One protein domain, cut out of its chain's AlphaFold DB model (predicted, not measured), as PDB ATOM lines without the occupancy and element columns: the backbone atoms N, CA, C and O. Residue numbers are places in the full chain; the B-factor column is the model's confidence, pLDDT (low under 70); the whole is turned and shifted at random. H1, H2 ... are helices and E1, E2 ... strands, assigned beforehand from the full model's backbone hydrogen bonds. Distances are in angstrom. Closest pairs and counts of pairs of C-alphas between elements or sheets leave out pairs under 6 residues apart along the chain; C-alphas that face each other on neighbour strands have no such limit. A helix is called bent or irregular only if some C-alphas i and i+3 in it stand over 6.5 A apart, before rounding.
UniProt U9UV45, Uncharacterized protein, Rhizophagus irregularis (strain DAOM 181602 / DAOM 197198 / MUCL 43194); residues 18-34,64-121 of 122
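Overview. This is residues 18 to 34 and 64 to 121 of the 122 residues of an uncharacterized protein of Rhizophagus irregularis (strain DAOM 181602 / DAOM 197198 / MUCL 43194) (UniProt U9UV45). A narrow ribbon of two antiparallel strands, E2 and E3, has H2 over one face, with H1 packed on H2 and the short strand E1 near E3. From the other end of the ribbon H3 and H4 make an arm away from this part, and residues 100 to 105 stick out at its far end. The 75 printed residues hold four named helices and three named strands, in the order E1, H1, H2, E2, H3, H4, E3, of the class mixed, helices and strands. The whole is loose, with a radius of gyration of the C-alphas of 14.2 A, and elongated, spanning 41 by 26 by 18 A.

Along the chain. Begin with the sheet: E2 is residues 79 to 84, 15.9 A from first to last C-alpha, and E3 is residues 114 to 120, 20.1 A long. Find C-alpha 114 at (160.495, 170.591, 156.431); from there E3 runs to C-alpha 120 at (141.834, 165.065, 151.371). H2 is residues 65 to 75, 15.2 A long, and H1 is residues 27 to 34, 11.3 A long. H1 is irregular: C-alphas 28 and 31 are 7.3 A apart. E1, residues 18 to 21, begins at C-alpha 18 at (145.336, 175.514, 157.476) and is 10.5 A long. H3, the longest helix, is residues 89 to 101, 18.1 A long, and H4 is residues 108 to 111, 5.1 A long.

Arrangement. Look first across E2 and E3, antiparallel at 159 degrees between their directions, where N 82 and O 117 are 2.8 A apart and N 84 and O 115 are 2.7 A apart, within hydrogen-bond range. The closest C-alphas of H2 and E2 are those of Leu 73 and Phe 79, 6.8 A apart, and H2 and E3 are near each other, with 8 pairs of C-alphas within 10 A. Step outward to H1, which touches H2 at the C-alphas of His 30 and Phe 69, 6.0 A apart, with a steep tilt of 42 degrees, the same way. E1 pairs with no named strand; E1 and E3 are near each other, with 7 pairs of C-alphas within 10 A. H3 and H4 are close but not clearly touching: their closest C-alphas, those of Leu 99 and Lys 108, are 7.7 A apart. H3 is apart from E3, and H4 is apart from E2. In H2 and H3 every O i to N i+4 pair is within hydrogen-bond range, in H1 2 of 4 are, and H4 is too short for such a pair.

Size, cuts and confidence. The two C-alphas farthest apart are those of Glu 78 and Glu 101, at 42.0 A. Between H1 and H2 you meet a cut: residues 35 to 63 are not printed, and C-alphas 34 and 64 are 16.8 A apart. Of the links that are printed whole, that from H3 to H4 is short and the others are tight. Residues 100 to 105, of which 100 and 101 belong to H3, stand free. The mean pLDDT of the printed part is 96.5, and no printed residue is under 70.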
ATOM      1  N   VAL A  18     144.902 175.571 156.073       97.69
ATOM      2  CA  VAL A  18     145.336 175.514 157.476       97.69
ATOM      3  C   VAL A  18     146.859 175.474 157.496       97.69
ATOM      4  O   VAL A  18     147.452 174.636 156.827       97.69
ATOM      5  N   ILE A  19     147.501 176.365 158.255       98.06
ATOM      6  CA  ILE A  19     148.965 176.435 158.347       98.06
ATOM      7  C   ILE A  19     149.392 176.308 159.807       98.06
ATOM      8  O   ILE A  19     148.874 177.013 160.675       98.06
ATOM      9  N   CYS A  20     150.367 175.442 160.062       96.75
ATOM     10  CA  CYS A  20     150.999 175.259 161.361       96.75
ATOM     11  C   CYS A  20     152.524 175.351 161.228       96.75
ATOM     12  O   CYS A  20     153.096 174.907 160.232       96.75
ATOM     13  N   ALA A  21     153.186 175.900 162.246       97.44
ATOM     14  CA  ALA A  21     154.640 175.993 162.310       97.44
ATOM     15  C   ALA A  21     155.141 175.402 163.631       97.44
ATOM     16  O   ALA A  21     154.708 175.834 164.694       97.44
ATOM     17  N   ASP A  22     156.017 174.401 163.548       96.12
ATOM     18  CA  ASP A  22     156.651 173.719 164.681       96.12
ATOM     19  C   ASP A  22     155.651 173.251 165.752       96.12
ATOM     20  O   ASP A  22     155.782 173.500 166.943       96.12
ATOM     21  N   CYS A  23     154.581 172.604 165.291       96.31
ATOM     22  CA  CYS A  23     153.425 172.224 166.106       96.31
ATOM     23  C   CYS A  23     153.412 170.744 166.510       96.31
ATOM     24  O   CYS A  23     152.452 170.275 167.112       96.31
ATOM     25  N   THR A  24     154.453 169.995 166.145       95.88
ATOM     26  CA  THR A  24     154.549 168.545 166.356       95.88
ATOM     27  C   THR A  24     155.597 168.159 167.387       95.88
ATOM     28  O   THR A  24     155.820 166.968 167.568       95.88
ATOM     29  N   PHE A  25     156.244 169.102 168.078       93.19
ATOM     30  CA  PHE A  25     157.293 168.784 169.058       93.19
ATOM     31  C   PHE A  25     156.785 167.937 170.238       93.19
ATOM     32  O   PHE A  25     157.545 167.135 170.774       93.19
ATOM     33  N   ASP A  26     155.509 168.077 170.613       94.38
ATOM     34  CA  ASP A  26     154.872 167.295 171.673       94.38
ATOM     35  C   ASP A  26     153.971 166.194 171.092       94.38
ATOM     36  O   ASP A  26     152.874 166.459 170.587       94.38
ATOM     37  N   LYS A  27     154.425 164.941 171.203       96.00
ATOM     38  CA  LYS A  27     153.701 163.760 170.715       96.00
ATOM     39  C   LYS A  27     152.367 163.526 171.416       96.00
ATOM     40  O   LYS A  27     151.459 162.973 170.799       96.00
ATOM     41  N   GLU A  28     152.206 163.971 172.663       95.31
ATOM     42  CA  GLU A  28     150.940 163.815 173.390       95.31
ATOM     43  C   GLU A  28     149.814 164.622 172.725       95.31
ATOM     44  O   GLU A  28     148.641 164.247 172.778       95.31
ATOM     45  N   THR A  29     150.174 165.692 172.007       94.56
ATOM     46  CA  THR A  29     149.221 166.574 171.322       94.56
ATOM     47  C   THR A  29     148.892 166.159 169.891       94.56
ATOM     48  O   THR A  29     147.954 166.706 169.310       94.56
ATOM     49  N   HIS A  30     149.577 165.167 169.313       96.94
ATOM     50  CA  HIS A  30     149.404 164.789 167.899       96.94
ATOM     51  C   HIS A  30     147.960 164.424 167.551       96.94
ATOM     52  O   HIS A  30     147.423 164.892 166.548       96.94
ATOM     53  N   HIS A  31     147.284 163.655 168.406       96.94
ATOM     54  CA  HIS A  31     145.872 163.319 168.205       96.94
ATOM     55  C   HIS A  31     144.944 164.533 168.336       96.94
ATOM     56  O   HIS A  31     143.901 164.584 167.683       96.94
ATOM     57  N   HIS A  32     145.304 165.513 169.166       96.25
ATOM     58  CA  HIS A  32     144.553 166.759 169.283       96.25
ATOM     59  C   HIS A  32     144.722 167.620 168.032       96.25
ATOM     60  O   HIS A  32     143.723 168.104 167.503       96.25
ATOM     61  N   LEU A  33     145.949 167.744 167.518       96.38
ATOM     62  CA  LEU A  33     146.230 168.451 166.273       96.38
ATOM     63  C   LEU A  33     145.529 167.786 165.082       96.38
ATOM     64  O   LEU A  33     144.857 168.474 164.317       96.38
ATOM     65  N   LEU A  34     145.599 166.455 164.966       97.12
ATOM     66  CA  LEU A  34     144.875 165.712 163.932       97.12
ATOM     67  C   LEU A  34     143.370 165.997 163.994       97.12
ATOM     68  O   LEU A  34     142.752 166.290 162.973       97.12
ATOM     69  N   ASP A  64     161.898 161.847 166.026       97.00
ATOM     70  CA  ASP A  64     160.942 161.134 165.166       97.00
ATOM     71  C   ASP A  64     159.552 161.788 165.229       97.00
ATOM     72  O   ASP A  64     158.565 161.203 164.792       97.00
ATOM     73  N   SER A  65     159.443 162.993 165.799       98.00
ATOM     74  CA  SER A  65     158.150 163.582 166.137       98.00
ATOM     75  C   SER A  65     157.347 164.022 164.916       98.00
ATOM     76  O   SER A  65     156.165 163.697 164.809       98.00
ATOM     77  N   LEU A  66     157.975 164.700 163.948       98.12
ATOM     78  CA  LEU A  66     157.297 165.018 162.687       98.12
ATOM     79  C   LEU A  66     156.870 163.742 161.955       98.12
ATOM     80  O   LEU A  66     155.732 163.646 161.499       98.12
ATOM     81  N   GLN A  67     157.760 162.749 161.890       98.12
ATOM     82  CA  GLN A  67     157.469 161.483 161.224       98.12
ATOM     83  C   GLN A  67     156.325 160.728 161.914       98.12
ATOM     84  O   GLN A  67     155.459 160.191 161.233       98.12
ATOM     85  N   ALA A  68     156.272 160.724 163.248       98.38
ATOM     86  CA  ALA A  68     155.180 160.120 164.006       98.38
ATOM     87  C   ALA A  68     153.830 160.783 163.690       98.38
ATOM     88  O   ALA A  68     152.833 160.082 163.510       98.38
ATOM     89  N   PHE A  69     153.801 162.113 163.553       98.50
ATOM     90  CA  PHE A  69     152.588 162.825 163.156       98.50
ATOM     91  C   PHE A  69     152.175 162.521 161.706       98.50
ATOM     92  O   PHE A  69     150.991 162.308 161.451       98.50
ATOM     93  N   ILE A  70     153.131 162.442 160.771       98.38
ATOM     94  CA  ILE A  70     152.870 162.030 159.379       98.38
ATOM     95  C   ILE A  70     152.272 160.621 159.345       98.38
ATOM     96  O   ILE A  70     151.200 160.431 158.779       98.38
ATOM     97  N   THR A  71     152.894 159.663 160.036       98.25
ATOM     98  CA  THR A  71     152.395 158.284 160.137       98.25
ATOM     99  C   THR A  71     150.984 158.240 160.727       98.25
ATOM    100  O   THR A  71     150.135 157.484 160.258       98.25
ATOM    101  N   LEU A  72     150.697 159.063 161.743       98.12
ATOM    102  CA  LEU A  72     149.357 159.180 162.314       98.12
ATOM    103  C   LEU A  72     148.347 159.713 161.281       98.12
ATOM    104  O   LEU A  72     147.252 159.161 161.166       98.12
ATOM    105  N   LEU A  73     148.705 160.751 160.525       97.25
ATOM    106  CA  LEU A  73     147.856 161.350 159.490       97.25
ATOM    107  C   LEU A  73     147.566 160.367 158.341       97.25
ATOM    108  O   LEU A  73     146.429 160.264 157.889       97.25
ATOM    109  N   GLU A  74     148.570 159.603 157.913       97.19
ATOM    110  CA  GLU A  74     148.430 158.560 156.888       97.19
ATOM    111  C   GLU A  74     147.596 157.369 157.385       97.19
ATOM    112  O   GLU A  74     146.800 156.813 156.631       97.19
ATOM    113  N   SER A  75     147.705 157.006 158.671       97.50
ATOM    114  CA  SER A  75     147.017 155.838 159.248       97.50
ATOM    115  C   SER A  75     145.489 155.897 159.189       97.50
ATOM    116  O   SER A  75     144.834 154.854 159.199       97.50
ATOM    117  N   ILE A  76     144.904 157.099 159.117       96.75
ATOM    118  CA  ILE A  76     143.449 157.267 158.995       96.75
ATOM    119  C   ILE A  76     142.963 157.180 157.546       96.75
ATOM    120  O   ILE A  76     141.760 157.112 157.317       96.75
ATOM    121  N   ASN A  77     143.882 157.164 156.574       95.69
ATOM    122  CA  ASN A  77     143.618 156.980 155.147       95.69
ATOM    123  C   ASN A  77     142.674 158.033 154.513       95.69
ATOM    124  O   ASN A  77     142.149 157.820 153.420       95.69
ATOM    125  N   GLU A  78     142.468 159.169 155.192       95.94
ATOM    126  CA  GLU A  78     141.636 160.297 154.737       95.94
ATOM    127  C   GLU A  78     142.443 161.398 154.042       95.94
ATOM    128  O   GLU A  78     141.853 162.271 153.409       95.94
ATOM    129  N   PHE A  79     143.772 161.379 154.164       96.56
ATOM    130  CA  PHE A  79     144.661 162.403 153.624       96.56
ATOM    131  C   PHE A  79     145.705 161.793 152.693       96.56
ATOM    132  O   PHE A  79     146.248 160.723 152.964       96.56
ATOM    133  N   ARG A  80     146.014 162.510 151.613       95.75
ATOM    134  CA  ARG A  80     147.245 162.345 150.843       95.75
ATOM    135  C   ARG A  80     148.285 163.289 151.431       95.75
ATOM    136  O   ARG A  80     147.998 164.472 151.580       95.75
ATOM    137  N   VAL A  81     149.474 162.774 151.731       97.25
ATOM    138  CA  VAL A  81     150.560 163.536 152.358       97.25
ATOM    139  C   VAL A  81     151.756 163.637 151.413       97.25
ATOM    140  O   VAL A  81     152.130 162.665 150.760       97.25
ATOM    141  N   GLU A  82     152.361 164.817 151.345       97.69
ATOM    142  CA  GLU A  82     153.612 165.094 150.643       97.69
ATOM    143  C   GLU A  82     154.591 165.771 151.607       97.69
ATOM    144  O   GLU A  82     154.216 166.687 152.336       97.69
ATOM    145  N   LEU A  83     155.854 165.337 151.604       98.25
ATOM    146  CA  LEU A  83     156.917 165.941 152.404       98.25
ATOM    147  C   LEU A  83     157.968 166.577 151.493       98.25
ATOM    148  O   LEU A  83     158.707 165.896 150.782       98.25
ATOM    149  N   LEU A  84     158.071 167.897 151.566       98.19
ATOM    150  CA  LEU A  84     159.026 168.706 150.833       98.19
ATOM    151  C   LEU A  84     160.235 169.001 151.721       98.19
ATOM    152  O   LEU A  84     160.172 169.791 152.665       98.19
ATOM    153  N   VAL A  85     161.366 168.380 151.387       97.50
ATOM    154  CA  VAL A  85     162.648 168.639 152.063       97.50
ATOM    155  C   VAL A  85     163.297 169.912 151.528       97.50
ATOM    156  O   VAL A  85     163.795 170.721 152.302       97.50
ATOM    157  N   LYS A  86     163.268 170.116 150.209       97.44
ATOM    158  CA  LYS A  86     163.818 171.296 149.533       97.44
ATOM    159  C   LYS A  86     162.682 172.083 148.876       97.44
ATOM    160  O   LYS A  86     162.393 171.887 147.701       97.44
ATOM    161  N   TYR A  87     162.025 172.938 149.651       96.94
ATOM    162  CA  TYR A  87     160.859 173.717 149.205       96.94
ATOM    163  C   TYR A  87     161.206 175.118 148.684       96.94
ATOM    164  O   TYR A  87     160.405 175.708 147.969       96.94
ATOM    165  N   ASP A  88     162.381 175.656 149.022       98.25
ATOM    166  CA  ASP A  88     162.858 176.953 148.536       98.25
ATOM    167  C   ASP A  88     164.383 176.929 148.361       98.25
ATOM    168  O   ASP A  88     165.117 176.446 149.228       98.25
ATOM    169  N   ASP A  89     164.874 177.446 147.232       98.12
ATOM    170  CA  ASP A  89     166.302 177.418 146.899       98.12
ATOM    171  C   ASP A  89     167.151 178.296 147.825       98.12
ATOM    172  O   ASP A  89     168.281 177.926 148.141       98.12
ATOM    173  N   LYS A  90     166.635 179.444 148.281       98.19
ATOM    174  CA  LYS A  90     167.372 180.330 149.193       98.19
ATOM    175  C   LYS A  90     167.456 179.706 150.578       98.19
ATOM    176  O   LYS A  90     168.525 179.723 151.183       98.19
ATOM    177  N   ILE A  91     166.358 179.125 151.060       97.81
ATOM    178  CA  ILE A  91     166.338 178.415 152.342       97.81
ATOM    179  C   ILE A  91     167.268 177.202 152.300       97.81
ATOM    180  O   ILE A  91     168.051 177.006 153.229       97.81
ATOM    181  N   TRP A  92     167.272 176.447 151.200       98.19
ATOM    182  CA  TRP A  92     168.203 175.335 151.012       98.19
ATOM    183  C   TRP A  92     169.667 175.784 151.008       98.19
ATOM    184  O   TRP A  92     170.499 175.182 151.680       98.19
ATOM    185  N   GLN A  93     169.991 176.875 150.312       98.12
ATOM    186  CA  GLN A  93     171.348 177.431 150.319       98.12
ATOM    187  C   GLN A  93     171.782 177.877 151.721       98.12
ATOM    188  O   GLN A  93     172.931 177.658 152.102       98.12
ATOM    189  N   CYS A  94     170.880 178.483 152.500       97.56
ATOM    190  CA  CYS A  94     171.147 178.810 153.902       97.56
ATOM    191  C   CYS A  94     171.387 177.543 154.731       97.56
ATOM    192  O   CYS A  94     172.377 177.480 155.450       97.56
ATOM    193  N   HIS A  95     170.552 176.514 154.571       97.38
ATOM    194  CA  HIS A  95     170.725 175.221 155.232       97.38
ATOM    195  C   HIS A  95     172.094 174.588 154.938       97.38
ATOM    196  O   HIS A  95     172.805 174.187 155.861       97.38
ATOM    197  N   GLU A  96     172.492 174.531 153.665       97.62
ATOM    198  CA  GLU A  96     173.786 173.982 153.252       97.62
ATOM    199  C   GLU A  96     174.968 174.799 153.781       97.62
ATOM    200  O   GLU A  96     176.009 174.224 154.108       97.62
ATOM    201  N   ARG A  97     174.819 176.126 153.869       97.62
ATOM    202  CA  ARG A  97     175.826 177.008 154.467       97.62
ATOM    203  C   ARG A  97     175.966 176.733 155.961       97.62
ATOM    204  O   ARG A  97     177.073 176.446 156.406       97.62
ATOM    205  N   SER A  98     174.867 176.738 156.713       97.12
ATOM    206  CA  SER A  98     174.891 176.525 158.165       97.12
ATOM    207  C   SER A  98     175.411 175.130 158.538       97.12
ATOM    208  O   SER A  98     176.182 175.002 159.484       97.12
ATOM    209  N   LEU A  99     175.119 174.089 157.745       96.12
ATOM    210  CA  LEU A  99     175.725 172.758 157.924       96.12
ATOM    211  C   LEU A  99     177.263 172.759 157.816       96.12
ATOM    212  O   LEU A  99     177.925 171.929 158.443       96.12
ATOM    213  N   LYS A 100     177.835 173.644 156.993       95.38
ATOM    214  CA  LYS A 100     179.285 173.737 156.765       95.38
ATOM    215  C   LYS A 100     179.966 174.680 157.751       95.38
ATOM    216  O   LYS A 100     181.054 174.369 158.224       95.38
ATOM    217  N   GLU A 101     179.347 175.825 158.016       95.25
ATOM    218  CA  GLU A 101     179.987 176.977 158.662       95.25
ATOM    219  C   GLU A 101     179.609 177.129 160.142       95.25
ATOM    220  O   GLU A 101     180.387 177.681 160.913       95.25
ATOM    221  N   GLU A 102     178.461 176.597 160.571       91.44
ATOM    222  CA  GLU A 102     177.922 176.763 161.932       91.44
ATOM    223  C   GLU A 102     177.959 175.450 162.728       91.44
ATOM    224  O   GLU A 102     177.047 175.116 163.491       91.44
ATOM    225  N   GLN A 103     179.033 174.676 162.546       81.50
ATOM    226  CA  GLN A 103     179.228 173.409 163.249       81.50
ATOM    227  C   GLN A 103     179.176 173.620 164.771       81.50
ATOM    228  O   GLN A 103     179.948 174.393 165.333       81.50
ATOM    229  N   GLY A 104     178.245 172.928 165.434       88.25
ATOM    230  CA  GLY A 104     177.993 173.044 166.876       88.25
ATOM    231  C   GLY A 104     176.861 174.003 167.268       88.25
ATOM    232  O   GLY A 104     176.373 173.904 168.388       88.25
ATOM    233  N   TYR A 105     176.401 174.866 166.356       93.50
ATOM    234  CA  TYR A 105     175.237 175.739 166.564       93.50
ATOM    235  C   TYR A 105     174.039 175.310 165.715       93.50
ATOM    236  O   TYR A 105     172.900 175.408 166.165       93.50
ATOM    237  N   TYR A 106     174.294 174.773 164.519       97.19
ATOM    238  CA  TYR A 106     173.259 174.295 163.614       97.19
ATOM    239  C   TYR A 106     173.130 172.768 163.632       97.19
ATOM    240  O   TYR A 106     173.927 172.036 163.047       97.19
ATOM    241  N   ASP A 107     172.070 172.286 164.268       96.44
ATOM    242  CA  ASP A 107     171.575 170.912 164.139       96.44
ATOM    243  C   ASP A 107     170.329 170.859 163.236       96.44
ATOM    244  O   ASP A 107     169.294 171.453 163.542       96.44
ATOM    245  N   LYS A 108     170.420 170.134 162.116       96.44
ATOM    246  CA  LYS A 108     169.325 170.006 161.143       96.44
ATOM    247  C   LYS A 108     168.068 169.350 161.719       96.44
ATOM    248  O   LYS A 108     166.988 169.641 161.219       96.44
ATOM    249  N   ASP A 109     168.194 168.483 162.726       96.94
ATOM    250  CA  ASP A 109     167.055 167.773 163.315       96.94
ATOM    251  C   ASP A 109     166.111 168.738 164.042       96.94
ATOM    252  O   ASP A 109     164.890 168.602 163.963       96.94
ATOM    253  N   ILE A 110     166.677 169.764 164.681       96.25
ATOM    254  CA  ILE A 110     165.933 170.735 165.489       96.25
ATOM    255  C   ILE A 110     165.771 172.105 164.821       96.25
ATOM    256  O   ILE A 110     164.889 172.855 165.237       96.25
ATOM    257  N   HIS A 111     166.591 172.443 163.817       97.12
ATOM    258  CA  HIS A 111     166.587 173.772 163.190       97.12
ATOM    259  C   HIS A 111     166.092 173.805 161.748       97.12
ATOM    260  O   HIS A 111     165.571 174.842 161.350       97.12
ATOM    261  N   TYR A 112     166.263 172.743 160.947       98.06
ATOM    262  CA  TYR A 112     165.837 172.780 159.546       98.06
ATOM    263  C   TYR A 112     164.357 172.413 159.442       98.06
ATOM    264  O   TYR A 112     164.026 171.246 159.659       98.06
ATOM    265  N   PRO A 113     163.451 173.347 159.102       97.62
ATOM    266  CA  PRO A 113     162.058 172.990 158.954       97.62
ATOM    267  C   PRO A 113     161.841 172.319 157.604       97.62
ATOM    268  O   PRO A 113     162.358 172.777 156.588       97.62
ATOM    269  N   LEU A 114     161.050 171.256 157.604       98.31
ATOM    270  CA  LEU A 114     160.495 170.591 156.431       98.31
ATOM    271  C   LEU A 114     159.072 171.111 156.204       98.31
ATOM    272  O   LEU A 114     158.425 171.544 157.159       98.31
ATOM    273  N   ILE A 115     158.566 171.041 154.971       98.56
ATOM    274  CA  ILE A 115     157.161 171.358 154.681       98.56
ATOM    275  C   ILE A 115     156.414 170.062 154.392       98.56
ATOM    276  O   ILE A 115     156.676 169.405 153.391       98.56
ATOM    277  N   MET A 116     155.471 169.707 155.257       98.44
ATOM    278  CA  MET A 116     154.474 168.684 154.978       98.44
ATOM    279  C   MET A 116     153.205 169.354 154.450       98.44
ATOM    280  O   MET A 116     152.692 170.291 155.059       98.44
ATOM    281  N   CYS A 117     152.711 168.860 153.325       98.19
ATOM    282  CA  CYS A 117     151.445 169.245 152.723       98.19
ATOM    283  C   CYS A 117     150.489 168.056 152.803       98.19
ATOM    284  O   CYS A 117     150.872 166.934 152.475       98.19
ATOM    285  N   ALA A 118     149.243 168.293 153.201       97.88
ATOM    286  CA  ALA A 118     148.209 167.274 153.206       97.88
ATOM    287  C   ALA A 118     146.893 167.802 152.639       97.88
ATOM    288  O   ALA A 118     146.418 168.868 153.029       97.88
ATOM    289  N   SER A 119     146.282 167.022 151.755       96.12
ATOM    290  CA  SER A 119     144.947 167.275 151.214       96.12
ATOM    291  C   SER A 119     144.078 166.030 151.341       96.12
ATOM    292  O   SER A 119     144.578 164.933 151.594       96.12
ATOM    293  N   TRP A 120     142.759 166.191 151.248       95.19
ATOM    294  CA  TRP A 120     141.834 165.065 151.371       95.19
ATOM    295  C   TRP A 120     142.078 164.019 150.276       95.19
ATOM    296  O   TRP A 120     142.244 164.348 149.103       95.19
ATOM    297  N   ASN A 121     142.072 162.746 150.665       88.25
ATOM    298  CA  ASN A 121     142.140 161.602 149.767       88.25
ATOM    299  C   ASN A 121     140.716 161.276 149.281       88.25
ATOM    300  O   ASN A 121     139.907 160.777 150.067       88.25
TER     301      ASN A 121